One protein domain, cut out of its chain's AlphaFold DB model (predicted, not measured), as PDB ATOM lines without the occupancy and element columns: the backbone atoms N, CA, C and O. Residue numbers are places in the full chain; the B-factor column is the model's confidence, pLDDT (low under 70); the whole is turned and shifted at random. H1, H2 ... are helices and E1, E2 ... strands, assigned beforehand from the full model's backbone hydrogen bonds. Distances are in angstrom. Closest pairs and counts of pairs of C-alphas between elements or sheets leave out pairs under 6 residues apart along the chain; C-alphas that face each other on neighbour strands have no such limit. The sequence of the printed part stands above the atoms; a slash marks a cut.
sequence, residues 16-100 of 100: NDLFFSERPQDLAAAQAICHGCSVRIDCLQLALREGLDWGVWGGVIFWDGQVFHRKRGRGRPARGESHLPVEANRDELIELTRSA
ATOM      1  N   ASN A  16     100.688  82.484  86.482       90.06
ATOM      2  CA  ASN A  16     100.435  83.920  86.321       90.06
ATOM      3  C   ASN A  16     101.722  84.735  86.121       90.06
ATOM      4  O   ASN A  16     101.736  85.648  85.301       90.06
ATOM      5  N   ASP A  17     102.819  84.349  86.776       94.31
ATOM      6  CA  ASP A  17     104.109  85.044  86.682       94.31
ATOM      7  C   ASP A  17     104.657  85.111  85.246       94.31
ATOM      8  O   ASP A  17     105.329  86.072  84.877       94.31
ATOM      9  N   LEU A  18     104.326  84.130  84.395       96.94
ATOM     10  CA  LEU A  18     104.756  84.128  82.994       96.94
ATOM     11  C   LEU A  18     104.162  85.304  82.208       96.94
ATOM     12  O   LEU A  18     104.811  85.831  81.307       96.94
ATOM     13  N   PHE A  19     102.939  85.722  82.550       96.56
ATOM     14  CA  PHE A  19     102.207  86.765  81.830       96.56
ATOM     15  C   PHE A  19     102.784  88.159  82.061       96.56
ATOM     16  O   PHE A  19     102.511  89.036  81.255       96.56
ATOM     17  N   PHE A  20     103.596  88.355  83.101       95.69
ATOM     18  CA  PHE A  20     104.225  89.637  83.437       95.69
ATOM     19  C   PHE A  20     105.760  89.553  83.459       95.69
ATOM     20  O   PHE A  20     106.427  90.481  83.908       95.69
ATOM     21  N   SER A  21     106.335  88.446  82.978       95.94
ATOM     22  CA  SER A  21     107.784  88.236  82.961       95.94
ATOM     23  C   SER A  21     108.490  89.166  81.972       95.94
ATOM     24  O   SER A  21     107.974  89.519  80.912       95.94
ATOM     25  N   GLU A  22     109.738  89.509  82.268       93.50
ATOM     26  CA  GLU A  22     110.595  90.242  81.336       93.50
ATOM     27  C   GLU A  22     111.268  89.330  80.300       93.50
ATOM     28  O   GLU A  22     111.808  89.809  79.294       93.50
ATOM     29  N   ARG A  23     111.281  88.015  80.559       93.94
ATOM     30  CA  ARG A  23     112.042  87.037  79.779       93.94
ATOM     31  C   ARG A  23     111.255  86.634  78.526       93.94
ATOM     32  O   ARG A  23     110.124  86.163  78.652       93.94
ATOM     33  N   PRO A  24     111.848  86.717  77.319       93.94
ATOM     34  CA  PRO A  24     111.154  86.365  76.079       93.94
ATOM     35  C   PRO A  24     110.548  84.954  76.069       93.94
ATOM     36  O   PRO A  24     109.456  84.766  75.544       93.94
ATOM     37  N   GLN A  25     111.228  83.969  76.666       94.31
ATOM     38  CA  GLN A  25     110.738  82.589  76.731       94.31
ATOM     39  C   GLN A  25     109.495  82.420  77.616       94.31
ATOM     40  O   GLN A  25     108.618  81.624  77.285       94.31
ATOM     41  N   ASP A  26     109.397  83.184  78.704       96.94
ATOM     42  CA  ASP A  26     108.262  83.113  79.624       96.94
ATOM     43  C   ASP A  26     107.042  83.773  78.981       96.94
ATOM     44  O   ASP A  26     105.951  83.209  78.988       96.94
ATOM     45  N   LEU A  27     107.255  84.917  78.323       97.06
ATOM     46  CA  LEU A  27     106.227  85.602  77.541       97.06
ATOM     47  C   LEU A  27     105.707  84.722  76.397       97.06
ATOM     48  O   LEU A  27     104.496  84.622  76.209       97.06
ATOM     49  N   ALA A  28     106.590  84.018  75.682       95.69
ATOM     50  CA  ALA A  28     106.182  83.065  74.649       95.69
ATOM     51  C   ALA A  28     105.344  81.908  75.229       95.69
ATOM     52  O   ALA A  28     104.343  81.500  74.636       95.69
ATOM     53  N   ALA A  29     105.704  81.400  76.413       96.88
ATOM     54  CA  ALA A  29     104.914  80.388  77.110       96.88
ATOM     55  C   ALA A  29     103.536  80.927  77.550       96.88
ATOM     56  O   ALA A  29     102.527  80.237  77.387       96.88
ATOM     57  N   ALA A  30     103.463  82.167  78.039       97.94
ATOM     58  CA  ALA A  30     102.205  82.835  78.370       97.94
ATOM     59  C   ALA A  30     101.312  83.035  77.134       97.94
ATOM     60  O   ALA A  30     100.113  82.747  77.182       97.94
ATOM     61  N   GLN A  31     101.883  83.444  75.996       97.62
ATOM     62  CA  GLN A  31     101.159  83.545  74.725       97.62
ATOM     63  C   GLN A  31     100.576  82.193  74.302       97.62
ATOM     64  O   GLN A  31      99.407  82.134  73.922       97.62
ATOM     65  N   ALA A  32     101.330  81.096  74.434       96.81
ATOM     66  CA  ALA A  32     100.838  79.753  74.119       96.81
ATOM     67  C   ALA A  32      99.615  79.361  74.973       96.81
ATOM     68  O   ALA A  32      98.639  78.824  74.444       96.81
ATOM     69  N   ILE A  33      99.623  79.691  76.271       96.50
ATOM     70  CA  ILE A  33      98.456  79.510  77.153       96.50
ATOM     71  C   ILE A  33      97.287  80.383  76.673       96.50
ATOM     72  O   ILE A  33      96.156  79.903  76.543       96.50
ATOM     73  N   CYS A  34      97.559  81.654  76.368       96.44
ATOM     74  CA  CYS A  34      96.553  82.620  75.936       96.44
ATOM     75  C   CYS A  34      95.888  82.227  74.604       96.44
ATOM     76  O   CYS A  34      94.677  82.376  74.446       96.44
ATOM     77  N   HIS A  35      96.638  81.653  73.659       95.00
ATOM     78  CA  HIS A  35      96.106  81.226  72.364       95.00
ATOM     79  C   HIS A  35      95.044  80.131  72.467       95.00
ATOM     80  O   HIS A  35      94.176  80.071  71.598       95.00
ATOM     81  N   GLY A  36      95.075  79.320  73.526       93.81
ATOM     82  CA  GLY A  36      94.056  78.312  73.802       93.81
ATOM     83  C   GLY A  36      92.831  78.836  74.555       93.81
ATOM     84  O   GLY A  36      91.980  78.025  74.923       93.81
ATOM     85  N   CYS A  37      92.755  80.131  74.869       95.44
ATOM     86  CA  CYS A  37      91.689  80.719  75.678       95.44
ATOM     87  C   CYS A  37      90.495  81.168  74.819       95.44
ATOM     88  O   CYS A  37      90.672  81.784  73.770       95.44
ATOM     89  N   SER A  38      89.271  80.895  75.278       94.06
ATOM     90  CA  SER A  38      88.031  81.236  74.561       94.06
ATOM     91  C   SER A  38      87.700  82.731  74.579       94.06
ATOM     92  O   SER A  38      86.970  83.207  73.718       94.06
ATOM     93  N   VAL A  39      88.248  83.482  75.538       94.25
ATOM     94  CA  VAL A  39      87.999  84.925  75.712       94.25
ATOM     95  C   VAL A  39      89.142  85.788  75.185       94.25
ATOM     96  O   VAL A  39      89.291  86.940  75.578       94.25
ATOM     97  N   ARG A  40      89.984  85.234  74.305       95.12
ATOM     98  CA  ARG A  40      91.210  85.883  73.824       95.12
ATOM     99  C   ARG A  40      90.956  87.248  73.175       95.12
ATOM    100  O   ARG A  40      91.692  88.185  73.461       95.12
ATOM    101  N   ILE A  41      89.934  87.351  72.324       95.12
ATOM    102  CA  ILE A  41      89.587  88.599  71.622       95.12
ATOM    103  C   ILE A  41      89.059  89.644  72.607       95.12
ATOM    104  O   ILE A  41      89.606  90.741  72.665       95.12
ATOM    105  N   ASP A  42      88.092  89.268  73.451       94.62
ATOM    106  CA  ASP A  42      87.551  90.136  74.508       94.62
ATOM    107  C   ASP A  42      88.670  90.653  75.438       94.62
ATOM    108  O   ASP A  42      88.707  91.826  75.803       94.62
ATOM    109  N   CYS A  43      89.623  89.780  75.787       95.94
ATOM    110  CA  CYS A  43      90.784  90.105  76.614       95.94
ATOM    111  C   CYS A  43      91.723  91.114  75.934       95.94
ATOM    112  O   CYS A  43      92.165  92.064  76.579       95.94
ATOM    113  N   LEU A  44      92.001  90.940  74.636       96.44
ATOM    114  CA  LEU A  44      92.810  91.897  73.878       96.44
ATOM    115  C   LEU A  44      92.115  93.259  73.797       96.44
ATOM    116  O   LEU A  44      92.743  94.288  74.027       96.44
ATOM    117  N   GLN A  45      90.814  93.264  73.509       95.69
ATOM    118  CA  GLN A  45      90.031  94.490  73.410       95.69
ATOM    119  C   GLN A  45      89.999  95.252  74.743       95.69
ATOM    120  O   GLN A  45      90.104  96.478  74.742       95.69
ATOM    121  N   LEU A  46      89.887  94.537  75.869       94.12
ATOM    122  CA  LEU A  46      89.978  95.121  77.207       94.12
ATOM    123  C   LEU A  46      91.335  95.804  77.415       94.12
ATOM    124  O   LEU A  46      91.373  96.986  77.736       94.12
ATOM    125  N   ALA A  47      92.443  95.100  77.164       96.00
ATOM    126  CA  ALA A  47      93.783  95.658  77.353       96.00
ATOM    127  C   ALA A  47      94.049  96.889  76.468       96.00
ATOM    128  O   ALA A  47      94.646  97.873  76.911       96.00
ATOM    129  N   LEU A  48      93.561  96.861  75.224       95.75
ATOM    130  CA  LEU A  48      93.665  97.990  74.304       95.75
ATOM    131  C   LEU A  48      92.844  99.198  74.771       95.75
ATOM    132  O   LEU A  48      93.336 100.324  74.678       95.75
ATOM    133  N   ARG A  49      91.624  98.970  75.272       94.75
ATOM    134  CA  ARG A  49      90.712 100.016  75.758       94.75
ATOM    135  C   ARG A  49      91.216 100.672  77.038       94.75
ATOM    136  O   ARG A  49      91.220 101.893  77.116       94.75
ATOM    137  N   GLU A  50      91.633  99.864  78.007       94.88
ATOM    138  CA  GLU A  50      92.085 100.341  79.319       94.88
ATOM    139  C   GLU A  50      93.502 100.924  79.282       94.88
ATOM    140  O   GLU A  50      93.953 101.501  80.264       94.88
ATOM    141  N   GLY A  51      94.220 100.784  78.163       95.31
ATOM    142  CA  GLY A  51      95.584 101.298  78.077       95.31
ATOM    143  C   GLY A  51      96.552 100.515  78.960       95.31
ATOM    144  O   GLY A  51      97.425 101.113  79.568       95.31
ATOM    145  N   LEU A  52      96.390  99.191  79.069       95.75
ATOM    146  CA  LEU A  52      97.301  98.389  79.886       95.75
ATOM    147  C   LEU A  52      98.699  98.393  79.266       95.75
ATOM    148  O   LEU A  52      98.847  98.123  78.077       95.75
ATOM    149  N   ASP A  53      99.714  98.660  80.083       96.44
ATOM    150  CA  ASP A  53     101.082  98.869  79.595       96.44
ATOM    151  C   ASP A  53     101.971  97.626  79.687       96.44
ATOM    152  O   ASP A  53     103.035  97.584  79.067       96.44
ATOM    153  N   TRP A  54     101.552  96.612  80.450       96.62
ATOM    154  CA  TRP A  54     102.409  95.490  80.833       96.62
ATOM    155  C   TRP A  54     101.713  94.136  80.739       96.62
ATOM    156  O   TRP A  54     100.588  93.954  81.208       96.62
ATOM    157  N   GLY A  55     102.448  93.161  80.209       96.88
ATOM    158  CA  GLY A  55     102.120  91.741  80.248       96.88
ATOM    159  C   GLY A  55     101.489  91.189  78.969       96.88
ATOM    160  O   GLY A  55     101.363  91.883  77.966       96.88
ATOM    161  N   VAL A  56     101.120  89.908  78.977       97.88
ATOM    162  CA  VAL A  56     100.485  89.237  77.833       97.88
ATOM    163  C   VAL A  56      98.967  89.311  77.942       97.88
ATOM    164  O   VAL A  56      98.372  88.701  78.828       97.88
ATOM    165  N   TRP A  57      98.334  89.968  76.975       96.75
ATOM    166  CA  TRP A  57      96.883  90.134  76.905       96.75
ATOM    167  C   TRP A  57      96.377  89.702  75.538       96.75
ATOM    168  O   TRP A  57      96.887  90.138  74.507       96.75
ATOM    169  N   GLY A  58      95.415  88.778  75.512       96.06
ATOM    170  CA  GLY A  58      94.860  88.244  74.265       96.06
ATOM    171  C   GLY A  58      95.890  87.672  73.273       96.06
ATOM    172  O   GLY A  58      95.627  87.602  72.075       96.06
ATOM    173  N   GLY A  59      97.061  87.251  73.761       96.69
ATOM    174  CA  GLY A  59      98.163  86.708  72.962       96.69
ATOM    175  C   GLY A  59      99.158  87.755  72.456       96.69
ATOM    176  O   GLY A  59     100.101  87.390  71.759       96.69
ATOM    177  N   VAL A  60      98.995  89.029  72.816       97.75
ATOM    178  CA  VAL A  60      99.909  90.129  72.473       97.75
ATOM    179  C   VAL A  60     100.680  90.552  73.720       97.75
ATOM    180  O   VAL A  60     100.120  90.582  74.813       97.75
ATOM    181  N   ILE A  61     101.966  90.864  73.569       98.06
ATOM    182  CA  ILE A  61     102.802  91.385  74.654       98.06
ATOM    183  C   ILE A  61     102.643  92.901  74.705       98.06
ATOM    184  O   ILE A  61     102.861  93.571  73.701       98.06
ATOM    185  N   PHE A  62     102.337  93.426  75.881       97.56
ATOM    186  CA  PHE A  62     102.389  94.840  76.218       97.56
ATOM    187  C   PHE A  62     103.637  95.083  77.063       97.56
ATOM    188  O   PHE A  62     103.926  94.335  78.006       97.56
ATOM    189  N   TRP A  63     104.420  96.082  76.677       96.19
ATOM    190  CA  TRP A  63     105.639  96.450  77.374       96.19
ATOM    191  C   TRP A  63     105.870  97.948  77.248       96.19
ATOM    192  O   TRP A  63     106.112  98.434  76.144       96.19
ATOM    193  N   ASP A  64     105.809  98.653  78.376       94.56
ATOM    194  CA  ASP A  64     105.975 100.108  78.436       94.56
ATOM    195  C   ASP A  64     105.027 100.845  77.465       94.56
ATOM    196  O   ASP A  64     105.423 101.712  76.688       94.56
ATOM    197  N   GLY A  65     103.766 100.395  77.419       92.50
ATOM    198  CA  GLY A  65     102.713 100.942  76.549       92.50
ATOM    199  C   GLY A  65     102.811 100.549  75.069       92.50
ATOM    200  O   GLY A  65     101.864 100.754  74.302       92.50
ATOM    201  N   GLN A  66     103.917  99.927  74.655       95.12
ATOM    202  CA  GLN A  66     104.108  99.399  73.306       95.12
ATOM    203  C   GLN A  66     103.613  97.954  73.192       95.12
ATOM    204  O   GLN A  66     103.587  97.206  74.172       95.12
ATOM    205  N   VAL A  67     103.234  97.543  71.979       97.19
ATOM    206  CA  VAL A  67     102.699  96.204  71.704       97.19
ATOM    207  C   VAL A  67     103.628  95.397  70.803       97.19
ATOM    208  O   VAL A  67     104.186  95.901  69.832       97.19
ATOM    209  N   PHE A  68     103.780  94.112  71.113       96.94
ATOM    210  CA  PHE A  68     104.688  93.203  70.424       96.94
ATOM    211  C   PHE A  68     104.024  91.847  70.172       96.94
ATOM    212  O   PHE A  68     103.372  91.273  71.047       96.94
ATOM    213  N   HIS A  69     104.260  91.278  68.991       96.12
ATOM    214  CA  HIS A  69     103.960  89.874  68.709       96.12
ATOM    215  C   HIS A  69     104.919  88.932  69.435       96.12
ATOM    216  O   HIS A  69     104.557  87.805  69.754       96.12
ATOM    217  N   ARG A  70     106.150  89.383  69.691       93.75
ATOM    218  CA  ARG A  70     107.166  88.661  70.464       93.75
ATOM    219  C   ARG A  70     108.222  89.635  70.965       93.75
ATOM    220  O   ARG A  70     108.532  90.609  70.286       93.75
ATOM    221  N   LYS A  71     108.869  89.327  72.085       91.06
ATOM    222  CA  LYS A  71     110.095  90.025  72.490       91.06
ATOM    223  C   LYS A  71     111.317  89.357  71.865       91.06
ATOM    224  O   LYS A  71     111.411  88.131  71.828       91.06
ATOM    225  N   ARG A  72     112.282  90.150  71.392       88.00
ATOM    226  CA  ARG A  72     113.575  89.608  70.952       88.00
ATOM    227  C   ARG A  72     114.448  89.276  72.159       88.00
ATOM    228  O   ARG A  72     114.552  90.056  73.103       88.00
ATOM    229  N   GLY A  73     115.096  88.116  72.101       84.19
ATOM    230  CA  GLY A  73     116.219  87.801  72.978       84.19
ATOM    231  C   GLY A  73     117.455  88.631  72.638       84.19
ATOM    232  O   GLY A  73     117.486  89.382  71.662       84.19
ATOM    233  N   ARG A  74     118.504  88.475  73.448       84.62
ATOM    234  CA  ARG A  74     119.814  89.067  73.152       84.62
ATOM    235  C   ARG A  74     120.462  88.347  71.964       84.62
ATOM    236  O   ARG A  74     120.343  87.132  71.842       84.62
ATOM    237  N   GLY A  75     121.209  89.089  71.147       88.50
ATOM    238  CA  GLY A  75     121.974  88.544  70.022       88.50
ATOM    239  C   GLY A  75     121.248  88.614  68.677       88.50
ATOM    240  O   GLY A  75     120.220  89.276  68.525       88.50
ATOM    241  N   ARG A  76     121.834  87.970  67.662       88.12
ATOM    242  CA  ARG A  76     121.285  87.968  66.302       88.12
ATOM    243  C   ARG A  76     120.025  87.092  66.240       88.12
ATOM    244  O   ARG A  76     120.057  85.997  66.797       88.12
ATOM    245  N   PRO A  77     118.958  87.516  65.535       86.50
ATOM    246  CA  PRO A  77     117.803  86.658  65.298       86.50
ATOM    247  C   PRO A  77     118.212  85.323  64.673       86.50
ATOM    248  O   PRO A  77     119.157  85.269  63.876       86.50
ATOM    249  N   ALA A  78     117.464  84.262  64.975       84.38
ATOM    250  CA  ALA A  78     117.615  83.007  64.253       84.38
ATOM    251  C   ALA A  78     117.388  83.240  62.748       84.38
ATOM    252  O   ALA A  78     116.619  84.120  62.341       84.38
ATOM    253  N   ARG A  79     118.048  82.446  61.896       85.25
ATOM    254  CA  ARG A  79     118.002  82.618  60.431       85.25
ATOM    255  C   ARG A  79     116.563  82.681  59.893       85.25
ATOM    256  O   ARG A  79     116.280  83.525  59.054       85.25
ATOM    257  N   GLY A  80     115.661  81.848  60.413       84.69
ATOM    258  CA  GLY A  80     114.245  81.835  60.020       84.69
ATOM    259  C   GLY A  80     113.397  82.953  60.631       84.69
ATOM    260  O   GLY A  80     112.316  83.244  60.143       84.69
ATOM    261  N   GLU A  81     113.871  83.634  61.669       83.19
ATOM    262  CA  GLU A  81     113.079  84.625  62.404       83.19
ATOM    263  C   GLU A  81     113.345  86.067  61.974       83.19
ATOM    264  O   GLU A  81     112.655  86.978  62.427       83.19
ATOM    265  N   SER A  82     114.354  86.298  61.132       84.69
ATOM    266  CA  SER A  82     114.817  87.655  60.802       84.69
ATOM    267  C   SER A  82     113.736  88.505  60.122       84.69
ATOM    268  O   SER A  82     113.703  89.714  60.322       84.69
ATOM    269  N   HIS A  83     112.849  87.857  59.365       83.38
ATOM    270  CA  HIS A  83     111.743  88.480  58.636       83.38
ATOM    271  C   HIS A  83     110.434  88.609  59.433       83.38
ATOM    272  O   HIS A  83     109.514  89.273  58.972       83.38
ATOM    273  N   LEU A  84     110.322  87.970  60.604       80.88
ATOM    274  CA  LEU A  84     109.072  87.975  61.364       80.88
ATOM    275  C   LEU A  84     108.911  89.301  62.120       80.88
ATOM    276  O   LEU A  84     109.872  89.707  62.797       80.88
ATOM    277  N   PRO A  85     107.717  89.926  62.081       84.31
ATOM    278  CA  PRO A  85     107.454  91.145  62.829       84.31
ATOM    279  C   PRO A  85     107.633  90.895  64.331       84.31
ATOM    280  O   PRO A  85     107.376  89.807  64.853       84.31
ATOM    281  N   VAL A  86     108.171  91.900  65.013       89.50
ATOM    282  CA  VAL A  86     108.441  91.871  66.458       89.50
ATOM    283  C   VAL A  86     107.418  92.754  67.138       89.50
ATOM    284  O   VAL A  86     106.653  92.285  67.974       89.50
ATOM    285  N   GLU A  87     107.398  94.012  66.720       92.56
ATOM    286  CA  GLU A  87     106.396  94.999  67.079       92.56
ATOM    287  C   GLU A  87     105.070  94.651  66.411       92.56
ATOM    288  O   GLU A  87     105.032  94.125  65.295       92.56
ATOM    289  N   ALA A  88     103.997  94.923  67.138       93.44
ATOM    290  CA  ALA A  88     102.653  94.976  66.603       93.44
ATOM    291  C   ALA A  88     102.253  96.450  66.457       93.44
ATOM    292  O   ALA A  88     102.843  97.334  67.080       93.44
ATOM    293  N   ASN A  89     101.225  96.720  65.663       94.69
ATOM    294  CA  ASN A  89     100.628  98.046  65.580       94.69
ATOM    295  C   ASN A  89      99.347  98.075  66.422       94.69
ATOM    296  O   ASN A  89      98.440  97.266  66.224       94.69
ATOM    297  N   ARG A  90      99.271  99.005  67.381       94.50
ATOM    298  CA  ARG A  90      98.123  99.118  68.288       94.50
ATOM    299  C   ARG A  90      96.823  99.414  67.536       94.50
ATOM    300  O   ARG A  90      95.804  98.814  67.866       94.50
ATOM    301  N   ASP A  91      96.865 100.282  66.529       94.31
ATOM    302  CA  ASP A  91      95.679 100.672  65.760       94.31
ATOM    303  C   ASP A  91      95.153  99.501  64.924       94.31
ATOM    304  O   ASP A  91      93.951  99.234  64.918       94.31
ATOM    305  N   GLU A  92      96.054  98.723  64.321       94.00
ATOM    306  CA  GLU A  92      95.691  97.495  63.602       94.00
ATOM    307  C   GLU A  92      95.053  96.464  64.545       94.00
ATOM    308  O   GLU A  92      94.044  95.848  64.208       94.00
ATOM    309  N   LEU A  93      95.579  96.296  65.766       94.62
ATOM    310  CA  LEU A  93      94.973  95.403  66.763       94.62
ATOM    311  C   LEU A  93      93.580  95.884  67.207       94.62
ATOM    312  O   LEU A  93      92.686  95.066  67.442       94.62
ATOM    313  N   ILE A  94      93.370  97.199  67.308       95.06
ATOM    314  CA  ILE A  94      92.052  97.779  67.595       95.06
ATOM    315  C   ILE A  94      91.073  97.470  66.459       95.06
ATOM    316  O   ILE A  94      89.939  97.074  66.722       95.06
ATOM    317  N   GLU A  95      91.487  97.619  65.204       93.75
ATOM    318  CA  GLU A  95      90.640  97.308  64.049       93.75
ATOM    319  C   GLU A  95      90.292  95.813  63.978       93.75
ATOM    320  O   GLU A  95      89.122  95.446  63.820       93.75
ATOM    321  N   LEU A  96      91.286  94.947  64.200       89.88
ATOM    322  CA  LEU A  96      91.108  93.494  64.234       89.88
ATOM    323  C   LEU A  96      90.117  93.060  65.318       89.88
ATOM    324  O   LEU A  96      89.241  92.240  65.058       89.88
ATOM    325  N   THR A  97      90.225  93.617  66.526       93.00
ATOM    326  CA  THR A  97      89.330  93.260  67.642       93.00
ATOM    327  C   THR A  97      87.910  93.795  67.484       93.00
ATOM    328  O   THR A  97      86.997  93.244  68.087       93.00
ATOM    329  N   ARG A  98      87.688  94.835  66.673       90.25
ATOM    330  CA  ARG A  98      86.338  95.331  66.342       90.25
ATOM    331  C   ARG A  98      85.621  94.482  65.290       90.25
ATOM    332  O   ARG A  98      84.401  94.562  65.200       90.25
ATOM    333  N   SER A  99      86.373  93.724  64.493       80.75
ATOM    334  CA  SER A  99      85.859  92.947  63.354       80.75
ATOM    335  C   SER A  99      85.648  91.458  63.663       80.75
ATOM    336  O   SER A  99      85.231  90.711  62.777       80.75
ATOM    337  N   ALA A 100      85.978  91.025  64.881       76.31
ATOM    338  CA  ALA A 100      85.929  89.642  65.354       76.31
ATOM    339  C   ALA A 100      84.689  89.379  66.220       76.31
ATOM    340  O   ALA A 100      84.192  88.231  66.169       76.31
TER     341      ALA A 100
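This is residues 16 to 100 of the 100 residues of the protein "WhiB family transcriptional regulator" of Acidimicrobiia bacterium (UniProt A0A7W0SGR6). A small three-stranded sheet, E1, E2 and E3, lies in the middle with short helices round it: H1 and H3 on its opposite faces, H2 packed on E1 and E2, and H4 next to H3, grazing the sheet. From E3 a long loop, residues 69 to 89, swings away from this body and folds back to H4; its residues 75 to 80 stick out. The printed part has 85 residues, in chain order H1 H2 H3 E1 E2 E3 H4, four named helices and three named strands, of mixed class. The sheet, in the order E1 E2 E3, is antiparallel throughout. The whole is compact, with a radius of gyration of the C-alphas of 12.7 A, and spans 35 by 27 by 24 A.

Strand E1 is residues 55 to 57, with C-alpha 55 at (102.120, 91.741, 80.248). E2 is residues 60 to 63, 9.8 A long, and E3 is residues 66 to 68. Helix H1 is residues 16 to 20, beginning at C-alpha 16 (100.435, 83.920, 86.321). H2, residues 24 to 35, is 16.3 A long; H3, residues 40 to 50, is 15.5 A; H4, residues 90 to 98, is 12.5 A and ends at C-alpha 98 (86.338, 95.331, 66.342).

E1, E2 and E3 form a meander, each strand the antiparallel neighbour of the one before. In the hairpin E1 and E2, N 55 and O 62 are within hydrogen-bond range at 2.9 A; in the hairpin E2 and E3, N 68 and O 61 are at 2.8 A. H2 is on the sheet, the closest C-alphas being those of Gln 31 and Val 56, 6.5 A apart. H1 touches residues 26 to 31 of H2, with the C-alphas of Leu 18 and Asp 26 closest at 5.0 A. H1 is on the sheet but over none of its strands. H3 is on the opposite face from H1, at a height over the sheet of 8.2 A. H3 and H4 touch at a steep tilt of 52 degrees, opposite ways; the closest C-alphas are those of Gln 45 and Thr 97, 5.9 A apart. H4 only grazes the sheet with residues 90 to 93. H2 and H4 are apart. In H2, H3 and H4 every O i to N i+4 pair is within hydrogen-bond range; in H1 0 of 1 is, with 2 of 2 O i to N i+3 pairs within range.

The C-alphas farthest apart are those of Gly 75 and Ser 99, 37.0 A. The printed part has no cut and ends at the chain's last residue, 100. The link from E3 to H4, 21 residues, is long; the other links are tight. The mean pLDDT of the printed part is 93.1, and no printed residue is under 70.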